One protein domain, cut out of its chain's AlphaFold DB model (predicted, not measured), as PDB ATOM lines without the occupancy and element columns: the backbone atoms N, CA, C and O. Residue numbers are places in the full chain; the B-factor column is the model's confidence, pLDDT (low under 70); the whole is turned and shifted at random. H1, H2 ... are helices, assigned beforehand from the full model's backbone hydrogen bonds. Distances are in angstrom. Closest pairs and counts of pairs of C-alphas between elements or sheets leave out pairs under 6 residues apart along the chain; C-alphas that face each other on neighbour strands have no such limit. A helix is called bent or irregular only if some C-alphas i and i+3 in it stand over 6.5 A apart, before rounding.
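What this domain is: This is residues 6 to 81 of the 84 residues of an uncharacterized protein of Ignavibacteria bacterium (UniProt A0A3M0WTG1). The chain makes a wide, open U with an empty middle: H4, the longest helix, makes one end, H3 sits at the turn, and the small pair H1 and H2, near each other and about perpendicular, makes the other end. No helix packs on H3 or H4, and the long stretch of residues 50 to 64, 15 residues with no named element, makes the whole of the link between H3 and H4. The printed part has 76 residues with four named helices, in the order H1, H2, H3, H4, and no named strand; the class is all helix. The whole is extended, with a radius of gyration of the C-alphas of 18.7 A and spans of 44 by 40 by 22 A.

How they stand to each other: H4, residues 65 to 80, touches no helix and has a kink of 38 degrees near residue 74. It is apart from H3, residues 38 to 49, although the two follow each other in the chain. H3 is also apart from H2, residues 23 to 29, the helix before it. H2 is close to H1, residues 11 to 18, but not clearly touching it: one pair of C-alphas is within 8 A, that of Thr 16 and Lys 23, the closest, at 6.2 A. The lines of H1 and H2 stand at 86 degrees, about perpendicular, and their centres are 12.2 A apart. H1 is apart from H3 and H4, and H2 is apart from H4. In H3 every O i to N i+4 pair is within hydrogen-bond range; in H4 it is 9 of 12, in H1 2 of 4, and in H2 0 of 3, where 3 of 4 O i to N i+3 pairs are within range.

Where its parts are: H4 runs 22.2 A from C-alpha 65 at (156.498, 283.928, 368.947) to C-alpha 80 at (171.487, 269.217, 361.897). H3 measures 16.1 A from first to last C-alpha. H2 measures 10.6 A and is irregular, but only just: C-alphas 24 and 27 are 6.6 A apart. H1 measures 11.2 A, beginning with C-alpha 11 at (155.659, 283.179, 339.728), and is irregular, with C-alphas 12 and 15 8.2 A apart.

The domain as a whole: The two C-alphas farthest apart, those of Tyr 28 and Gly 81, are 47.2 A apart. Residues 31 to 81, of which 38 to 49 belong to H3 and 65 to 80 to H4, stand free. The link H3 to H4, 15 residues, is long; the link H2 to H3, 8 residues, is short; the link H1 to H2, 4 residues, is tight. The printed part, residues 6 to 81, has no cut. The mean pLDDT of the printed part is 93.0, and no printed residue is under 70.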
ATOM      1  N   TYR A   6     161.424 285.265 337.757       92.44
ATOM      2  CA  TYR A   6     160.330 284.345 338.078       92.44
ATOM      3  C   TYR A   6     159.243 285.014 338.935       92.44
ATOM      4  O   TYR A   6     158.074 284.993 338.558       92.44
ATOM      5  N   ARG A   7     159.614 285.659 340.054       93.06
ATOM      6  CA  ARG A   7     158.646 286.346 340.930       93.06
ATOM      7  C   ARG A   7     158.073 287.603 340.276       93.06
ATOM      8  O   ARG A   7     156.868 287.824 340.364       93.06
ATOM      9  N   GLY A   8     158.904 288.383 339.581       92.88
ATOM     10  CA  GLY A   8     158.479 289.592 338.867       92.88
ATOM     11  C   GLY A   8     157.430 289.316 337.785       92.88
ATOM     12  O   GLY A   8     156.508 290.107 337.609       92.88
ATOM     13  N   ASN A   9     157.504 288.147 337.144       93.25
ATOM     14  CA  ASN A   9     156.534 287.686 336.147       93.25
ATOM     15  C   ASN A   9     155.289 287.004 336.753       93.25
ATOM     16  O   ASN A   9     154.474 286.441 336.020       93.25
ATOM     17  N   GLY A  10     155.123 287.047 338.080       93.50
ATOM     18  CA  GLY A  10     153.961 286.495 338.784       93.50
ATOM     19  C   GLY A  10     154.132 285.056 339.277       93.50
ATOM     20  O   GLY A  10     153.176 284.467 339.782       93.50
ATOM     21  N   GLY A  11     155.333 284.486 339.167       94.00
ATOM     22  CA  GLY A  11     155.659 283.179 339.728       94.00
ATOM     23  C   GLY A  11     155.457 283.141 341.244       94.00
ATOM     24  O   GLY A  11     155.767 284.095 341.963       94.00
ATOM     25  N   GLY A  12     154.904 282.032 341.736       93.94
ATOM     26  CA  GLY A  12     154.523 281.870 343.139       93.94
ATOM     27  C   GLY A  12     153.308 282.700 343.574       93.94
ATOM     28  O   GLY A  12     153.024 282.745 344.763       93.94
ATOM     29  N   GLU A  13     152.616 283.386 342.658       95.38
ATOM     30  CA  GLU A  13     151.318 284.049 342.885       95.38
ATOM     31  C   GLU A  13     151.300 285.195 343.915       95.38
ATOM     32  O   GLU A  13     150.235 285.692 344.278       95.38
ATOM     33  N   HIS A  14     152.469 285.681 344.348       94.38
ATOM     34  CA  HIS A  14     152.558 286.758 345.343       94.38
ATOM     35  C   HIS A  14     152.018 288.082 344.786       94.38
ATOM     36  O   HIS A  14     151.286 288.790 345.467       94.38
ATOM     37  N   LEU A  15     152.364 288.415 343.536       95.06
ATOM     38  CA  LEU A  15     151.930 289.664 342.902       95.06
ATOM     39  C   LEU A  15     150.520 289.566 342.317       95.06
ATOM     40  O   LEU A  15     149.795 290.554 342.311       95.06
ATOM     41  N   THR A  16     150.128 288.387 341.834       95.81
ATOM     42  CA  THR A  16     148.828 288.191 341.188       95.81
ATOM     43  C   THR A  16     147.730 287.949 342.208       95.81
ATOM     44  O   THR A  16     146.919 288.837 342.432       95.81
ATOM     45  N   LYS A  17     147.708 286.791 342.871       96.31
ATOM     46  CA  LYS A  17     146.680 286.480 343.873       96.31
ATOM     47  C   LYS A  17     146.914 287.229 345.178       96.31
ATOM     48  O   LYS A  17     145.975 287.783 345.730       96.31
ATOM     49  N   GLY A  18     148.162 287.273 345.647       94.88
ATOM     50  CA  GLY A  18     148.498 287.909 346.922       94.88
ATOM     51  C   GLY A  18     148.257 289.421 346.925       94.88
ATOM     52  O   GLY A  18     147.675 289.943 347.867       94.88
ATOM     53  N   ALA A  19     148.675 290.119 345.865       95.25
ATOM     54  CA  ALA A  19     148.551 291.577 345.755       95.25
ATOM     55  C   ALA A  19     147.454 292.055 344.781       95.25
ATOM     56  O   ALA A  19     147.285 293.260 344.601       95.25
ATOM     57  N   GLY A  20     146.728 291.144 344.128       96.50
ATOM     58  CA  GLY A  20     145.626 291.474 343.216       96.50
ATOM     59  C   GLY A  20     146.046 292.096 341.877       96.50
ATOM     60  O   GLY A  20     145.215 292.712 341.210       96.50
ATOM     61  N   ILE A  21     147.316 291.999 341.466       96.56
ATOM     62  CA  ILE A  21     147.794 292.635 340.229       96.56
ATOM     63  C   ILE A  21     147.507 291.719 339.028       96.56
ATOM     64  O   ILE A  21     148.030 290.603 338.983       96.56
ATOM     65  N   PRO A  22     146.757 292.174 338.003       96.56
ATOM     66  CA  PRO A  22     146.562 291.397 336.781       96.56
ATOM     67  C   PRO A  22     147.897 291.049 336.118       96.56
ATOM     68  O   PRO A  22     148.797 291.893 336.040       96.56
ATOM     69  N   LYS A  23     148.033 289.817 335.621       94.62
ATOM     70  CA  LYS A  23     149.297 289.300 335.070       94.62
ATOM     71  C   LYS A  23     149.795 290.148 333.899       94.62
ATOM     72  O   LYS A  23     150.985 290.435 333.786       94.62
ATOM     73  N   GLU A  24     148.873 290.628 333.079       95.44
ATOM     74  CA  GLU A  24     149.115 291.463 331.903       95.44
ATOM     75  C   GLU A  24     149.688 292.830 332.299       95.44
ATOM     76  O   GLU A  24     150.403 293.456 331.513       95.44
ATOM     77  N   LYS A  25     149.409 293.280 333.532       96.81
ATOM     78  CA  LYS A  25     149.917 294.540 334.080       96.81
ATOM     79  C   LYS A  25     151.335 294.434 334.645       96.81
ATOM     80  O   LYS A  25     151.962 295.470 334.852       96.81
ATOM     81  N   LEU A  26     151.861 293.228 334.879       95.06
ATOM     82  CA  LEU A  26     153.185 293.042 335.492       95.06
ATOM     83  C   LEU A  26     154.317 293.586 334.613       95.06
ATOM     84  O   LEU A  26     155.213 294.254 335.126       95.06
ATOM     85  N   LYS A  27     154.244 293.394 333.288       92.56
ATOM     86  CA  LYS A  27     155.279 293.868 332.349       92.56
ATOM     87  C   LYS A  27     155.472 295.387 332.373       92.56
ATOM     88  O   LYS A  27     156.589 295.861 332.224       92.56
ATOM     89  N   TYR A  28     154.404 296.146 332.625       95.31
ATOM     90  CA  TYR A  28     154.454 297.611 332.698       95.31
ATOM     91  C   TYR A  28     155.027 298.128 334.025       95.31
ATOM     92  O   TYR A  28     155.236 299.327 334.178       95.31
ATOM     93  N   ARG A  29     155.265 297.242 335.000       92.69
ATOM     94  CA  ARG A  29     155.876 297.576 336.295       92.69
ATOM     95  C   ARG A  29     157.384 297.314 336.322       92.69
ATOM     96  O   ARG A  29     158.025 297.596 337.333       92.69
ATOM     97  N   LEU A  30     157.950 296.765 335.244       92.69
ATOM     98  CA  LEU A  30     159.383 296.535 335.124       92.69
ATOM     99  C   LEU A  30     160.092 297.856 334.808       92.69
ATOM    100  O   LEU A  30     159.929 298.406 333.726       92.69
ATOM    101  N   LEU A  31     160.898 298.342 335.752       93.94
ATOM    102  CA  LEU A  31     161.748 299.519 335.534       93.94
ATOM    103  C   LEU A  31     163.092 299.148 334.899       93.94
ATOM    104  O   LEU A  31     163.621 299.895 334.085       93.94
ATOM    105  N   HIS A  32     163.661 298.008 335.295       93.25
ATOM    106  CA  HIS A  32     164.970 297.557 334.838       93.25
ATOM    107  C   HIS A  32     165.132 296.047 335.052       93.25
ATOM    108  O   HIS A  32     164.614 295.493 336.026       93.25
ATOM    109  N   SER A  33     165.904 295.405 334.177       92.75
ATOM    110  CA  SER A  33     166.363 294.023 334.305       92.75
ATOM    111  C   SER A  33     167.867 293.951 334.076       92.75
ATOM    112  O   SER A  33     168.388 294.634 333.200       92.75
ATOM    113  N   THR A  34     168.545 293.094 334.832       93.06
ATOM    114  CA  THR A  34     169.976 292.849 334.662       93.06
ATOM    115  C   THR A  34     170.244 291.909 333.490       93.06
ATOM    116  O   THR A  34     169.446 291.011 333.227       93.06
ATOM    117  N   ASP A  35     171.400 292.057 332.843       93.88
ATOM    118  CA  ASP A  35     171.773 291.226 331.686       93.88
ATOM    119  C   ASP A  35     172.154 289.792 332.077       93.88
ATOM    120  O   ASP A  35     171.936 288.845 331.325       93.88
ATOM    121  N   LYS A  36     172.762 289.626 333.258       93.62
ATOM    122  CA  LYS A  36     173.229 288.332 333.780       93.62
ATOM    123  C   LYS A  36     172.408 287.886 334.984       93.62
ATOM    124  O   LYS A  36     171.630 288.651 335.557       93.62
ATOM    125  N   ASP A  37     172.576 286.626 335.365       90.38
ATOM    126  CA  ASP A  37     171.873 286.067 336.512       90.38
ATOM    127  C   ASP A  37     172.415 286.603 337.851       90.38
ATOM    128  O   ASP A  37     173.507 287.171 337.955       90.38
ATOM    129  N   LEU A  38     171.629 286.408 338.915       91.31
ATOM    130  CA  LEU A  38     172.009 286.810 340.270       91.31
ATOM    131  C   LEU A  38     173.334 286.167 340.705       91.31
ATOM    132  O   LEU A  38     174.112 286.797 341.417       91.31
ATOM    133  N   ARG A  39     173.592 284.924 340.278       93.56
ATOM    134  CA  ARG A  39     174.788 284.170 340.663       93.56
ATOM    135  C   ARG A  39     176.049 284.851 340.143       93.56
ATOM    136  O   ARG A  39     176.984 285.031 340.917       93.56
ATOM    137  N   TYR A  40     176.055 285.288 338.888       95.69
ATOM    138  CA  TYR A  40     177.163 286.023 338.292       95.69
ATOM    139  C   TYR A  40     177.495 287.285 339.091       95.69
ATOM    140  O   TYR A  40     178.648 287.492 339.480       95.69
ATOM    141  N   TYR A  41     176.490 288.120 339.370       94.38
ATOM    142  CA  TYR A  41     176.715 289.366 340.104       94.38
ATOM    143  C   TYR A  41     177.128 289.111 341.553       94.38
ATOM    144  O   TYR A  41     177.999 289.816 342.062       94.38
ATOM    145  N   LEU A  42     176.561 288.087 342.197       93.44
ATOM    146  CA  LEU A  42     176.951 287.682 343.544       93.44
ATOM    147  C   LEU A  42     178.420 287.249 343.578       93.44
ATOM    148  O   LEU A  42     179.168 287.739 344.418       93.44
ATOM    149  N   MET A  43     178.857 286.405 342.641       95.19
ATOM    150  CA  MET A  43     180.258 285.981 342.549       95.19
ATOM    151  C   MET A  43     181.195 287.172 342.345       95.19
ATOM    152  O   MET A  43     182.135 287.344 343.116       95.19
ATOM    153  N   LYS A  44     180.897 288.054 341.381       96.88
ATOM    154  CA  LYS A  44     181.701 289.264 341.132       96.88
ATOM    155  C   LYS A  44     181.763 290.183 342.350       96.88
ATOM    156  O   LYS A  44     182.801 290.786 342.627       96.88
ATOM    157  N   TRP A  45     180.664 290.289 343.091       95.00
ATOM    158  CA  TRP A  45     180.617 291.064 344.322       95.00
ATOM    159  C   TRP A  45     181.481 290.439 345.426       95.00
ATOM    160  O   TRP A  45     182.256 291.161 346.054       95.00
ATOM    161  N   ILE A  46     181.409 289.118 345.622       94.50
ATOM    162  CA  ILE A  46     182.231 288.381 346.598       94.50
ATOM    163  C   ILE A  46     183.722 288.516 346.253       94.50
ATOM    164  O   ILE A  46     184.510 288.902 347.118       94.50
ATOM    165  N   GLU A  47     184.096 288.289 344.988       95.44
ATOM    166  CA  GLU A  47     185.468 288.446 344.477       95.44
ATOM    167  C   GLU A  47     186.032 289.839 344.794       95.44
ATOM    168  O   GLU A  47     187.165 289.973 345.261       95.44
ATOM    169  N   LYS A  48     185.223 290.889 344.594       95.88
ATOM    170  CA  LYS A  48     185.610 292.274 344.894       95.88
ATOM    171  C   LYS A  48     185.692 292.547 346.397       95.88
ATOM    172  O   LYS A  48     186.564 293.297 346.833       95.88
ATOM    173  N   LYS A  49     184.768 291.992 347.189       94.44
ATOM    174  CA  LYS A  49     184.657 292.264 348.628       94.44
ATOM    175  C   LYS A  49     185.747 291.558 349.442       94.44
ATOM    176  O   LYS A  49     186.159 292.110 350.459       94.44
ATOM    177  N   LYS A  50     186.239 290.403 348.970       91.62
ATOM    178  CA  LYS A  50     187.247 289.514 349.591       91.62
ATOM    179  C   LYS A  50     186.852 288.974 350.967       91.62
ATOM    180  O   LYS A  50     186.707 287.770 351.126       91.62
ATOM    181  N   ASN A  51     186.668 289.850 351.951       93.25
ATOM    182  CA  ASN A  51     186.225 289.497 353.294       93.25
ATOM    183  C   ASN A  51     184.800 290.012 353.523       93.25
ATOM    184  O   ASN A  51     184.511 291.202 353.360       93.25
ATOM    185  N   ILE A  52     183.905 289.101 353.892       89.38
ATOM    186  CA  ILE A  52     182.501 289.400 354.150       89.38
ATOM    187  C   ILE A  52     182.240 289.169 355.632       89.38
ATOM    188  O   ILE A  52     182.311 288.042 356.110       89.38
ATOM    189  N   LYS A  53     181.878 290.240 356.340       90.06
ATOM    190  CA  LYS A  53     181.323 290.156 357.691       90.06
ATOM    191  C   LYS A  53     179.794 290.185 357.585       90.06
ATOM    192  O   LYS A  53     179.248 291.265 357.343       90.06
ATOM    193  N   PRO A  54     179.098 289.038 357.685       87.44
ATOM    194  CA  PRO A  54     177.643 289.017 357.612       87.44
ATOM    195  C   PRO A  54     177.040 289.801 358.783       87.44
ATOM    196  O   PRO A  54     177.543 289.754 359.905       87.44
ATOM    197  N   VAL A  55     175.957 290.527 358.508       89.19
ATOM    198  CA  VAL A  55     175.186 291.261 359.517       89.19
ATOM    199  C   VAL A  55     173.867 290.535 359.718       89.19
ATOM    200  O   VAL A  55     173.126 290.314 358.762       89.19
ATOM    201  N   VAL A  56     173.569 290.175 360.965       88.12
ATOM    202  CA  VAL A  56     172.268 289.608 361.323       88.12
ATOM    203  C   VAL A  56     171.253 290.745 361.371       88.12
ATOM    204  O   VAL A  56     171.349 291.643 362.204       88.12
ATOM    205  N   THR A  57     170.285 290.717 360.460       85.69
ATOM    206  CA  THR A  57     169.211 291.710 360.392       85.69
ATOM    207  C   THR A  57     167.895 291.086 360.846       85.69
ATOM    208  O   THR A  57     167.424 290.131 360.230       85.69
ATOM    209  N   HIS A  58     167.265 291.637 361.883       86.81
ATOM    210  CA  HIS A  58     165.981 291.169 362.423       86.81
ATOM    211  C   HIS A  58     164.787 291.749 361.639       86.81
ATOM    212  O   HIS A  58     163.868 292.331 362.207       86.81
ATOM    213  N   ASN A  59     164.823 291.629 360.308       90.06
ATOM    214  CA  ASN A  59     163.883 292.309 359.404       90.06
ATOM    215  C   ASN A  59     162.496 291.649 359.332       90.06
ATOM    216  O   ASN A  59     161.603 292.163 358.662       90.06
ATOM    217  N   TRP A  60     162.313 290.501 359.981       91.19
ATOM    218  CA  TRP A  60     161.038 289.799 360.054       91.19
ATOM    219  C   TRP A  60     160.944 289.008 361.361       91.19
ATOM    220  O   TRP A  60     161.958 288.653 361.962       91.19
ATOM    221  N   LYS A  61     159.711 288.741 361.800       91.75
ATOM    222  CA  LYS A  61     159.401 287.891 362.954       91.75
ATOM    223  C   LYS A  61     158.109 287.118 362.700       91.75
ATOM    224  O   LYS A  61     157.195 287.652 362.076       91.75
ATOM    225  N   ILE A  62     158.029 285.886 363.197       90.75
ATOM    226  CA  ILE A  62     156.778 285.116 363.231       90.75
ATOM    227  C   ILE A  62     156.015 285.499 364.493       90.75
ATOM    228  O   ILE A  62     156.585 285.574 365.583       90.75
ATOM    229  N   ILE A  63     154.719 285.745 364.329       93.44
ATOM    230  CA  ILE A  63     153.798 286.031 365.423       93.44
ATOM    231  C   ILE A  63     152.645 285.021 365.315       93.44
ATOM    232  O   ILE A  63     152.065 284.913 364.234       93.44
ATOM    233  N   PRO A  64     152.314 284.290 366.395       93.62
ATOM    234  CA  PRO A  64     152.869 284.420 367.746       93.62
ATOM    235  C   PRO A  64     154.253 283.757 367.916       93.62
ATOM    236  O   PRO A  64     154.569 282.752 367.285       93.62
ATOM    237  N   ALA A  65     155.094 284.335 368.785       93.44
ATOM    238  CA  ALA A  65     156.498 283.928 368.947       93.44
ATOM    239  C   ALA A  65     156.669 282.494 369.489       93.44
ATOM    240  O   ALA A  65     157.621 281.805 369.132       93.44
ATOM    241  N   ASN A  66     155.710 282.011 370.282       94.44
ATOM    242  CA  ASN A  66     155.706 280.654 370.839       94.44
ATOM    243  C   ASN A  66     155.680 279.546 369.764       94.44
ATOM    244  O   ASN A  66     156.050 278.405 370.045       94.44
ATOM    245  N   PHE A  67     155.248 279.847 368.533       94.06
ATOM    246  CA  PHE A  67     155.316 278.896 367.417       94.06
ATOM    247  C   PHE A  67     156.754 278.661 366.962       94.06
ATOM    248  O   PHE A  67     157.114 277.526 366.650       94.06
ATOM    249  N   VAL A  68     157.586 279.706 366.983       93.62
ATOM    250  CA  VAL A  68     159.006 279.601 366.632       93.62
ATOM    251  C   VAL A  68     159.721 278.700 367.627       93.62
ATOM    252  O   VAL A  68     160.446 277.808 367.212       93.62
ATOM    253  N   GLU A  69     159.481 278.878 368.927       90.31
ATOM    254  CA  GLU A  69     160.132 278.078 369.975       90.31
ATOM    255  C   GLU A  69     159.819 276.582 369.839       90.31
ATOM    256  O   GLU A  69     160.720 275.744 369.900       90.31
ATOM    257  N   LYS A  70     158.546 276.246 369.596       91.06
ATOM    258  CA  LYS A  70     158.110 274.855 369.407       91.06
ATOM    259  C   LYS A  70     158.659 274.245 368.116       91.06
ATOM    260  O   LYS A  70     159.110 273.103 368.138       91.06
ATOM    261  N   GLY A  71     158.611 274.991 367.010       93.44
ATOM    262  CA  GLY A  71     159.099 274.531 365.708       93.44
ATOM    263  C   GLY A  71     160.613 274.345 365.695       93.44
ATOM    264  O   GLY A  71     161.096 273.290 365.297       93.44
ATOM    265  N   LYS A  72     161.351 275.319 366.241       92.69
ATOM    266  CA  LYS A  72     162.817 275.338 366.269       92.69
ATOM    267  C   LYS A  72     163.403 274.052 366.850       92.69
ATOM    268  O   LYS A  72     164.251 273.446 366.210       92.69
ATOM    269  N   LYS A  73     162.908 273.595 368.007       90.00
ATOM    270  CA  LYS A  73     163.422 272.380 368.665       90.00
ATOM    271  C   LYS A  73     163.331 271.140 367.766       90.00
ATOM    272  O   LYS A  73     164.223 270.300 367.786       90.00
ATOM    273  N   LYS A  74     162.246 271.020 366.998       90.81
ATOM    274  CA  LYS A  74     162.036 269.909 366.064       90.81
ATOM    275  C   LYS A  74     162.879 270.083 364.798       90.81
ATOM    276  O   LYS A  74     163.519 269.132 364.363       90.81
ATOM    277  N   ASP A  75     162.885 271.283 364.230       93.12
ATOM    278  CA  ASP A  75     163.580 271.572 362.975       93.12
ATOM    279  C   ASP A  75     165.100 271.468 363.127       93.12
ATOM    280  O   ASP A  75     165.756 270.939 362.236       93.12
ATOM    281  N   GLU A  76     165.667 271.889 364.264       93.00
ATOM    282  CA  GLU A  76     167.102 271.741 364.549       93.00
ATOM    283  C   GLU A  76     167.536 270.271 364.516       93.00
ATOM    284  O   GLU A  76     168.526 269.944 363.865       93.00
ATOM    285  N   GLN A  77     166.751 269.374 365.123       91.75
ATOM    286  CA  GLN A  77     167.026 267.932 365.099       91.75
ATOM    287  C   GLN A  77     166.949 267.345 363.684       91.75
ATOM    288  O   GLN A  77     167.725 266.454 363.349       91.75
ATOM    289  N   ILE A  78     166.027 267.828 362.847       92.25
ATOM    290  CA  ILE A  78     165.874 267.358 361.462       92.25
ATOM    291  C   ILE A  78     167.007 267.883 360.572       92.25
ATOM    292  O   ILE A  78     167.530 267.142 359.743       92.25
ATOM    293  N   LEU A  79     167.366 269.162 360.715       92.69
ATOM    294  CA  LEU A  79     168.315 269.842 359.832       92.69
ATOM    295  C   LEU A  79     169.772 269.511 360.155       92.69
ATOM    296  O   LEU A  79     170.584 269.405 359.237       92.69
ATOM    297  N   PHE A  80     170.104 269.372 361.439       92.44
ATOM    298  CA  PHE A  80     171.487 269.217 361.897       92.44
ATOM    299  C   PHE A  80     171.747 267.875 362.589       92.44
ATOM    300  O   PHE A  80     172.894 267.558 362.897       92.44
ATOM    301  N   GLY A  81     170.705 267.061 362.779       85.19
ATOM    302  CA  GLY A  81     170.771 265.858 363.600       85.19
ATOM    303  C   GLY A  81     170.745 266.188 365.093       85.19
ATOM    304  O   GLY A  81     170.834 267.339 365.514       85.19
TER     305      GLY A  81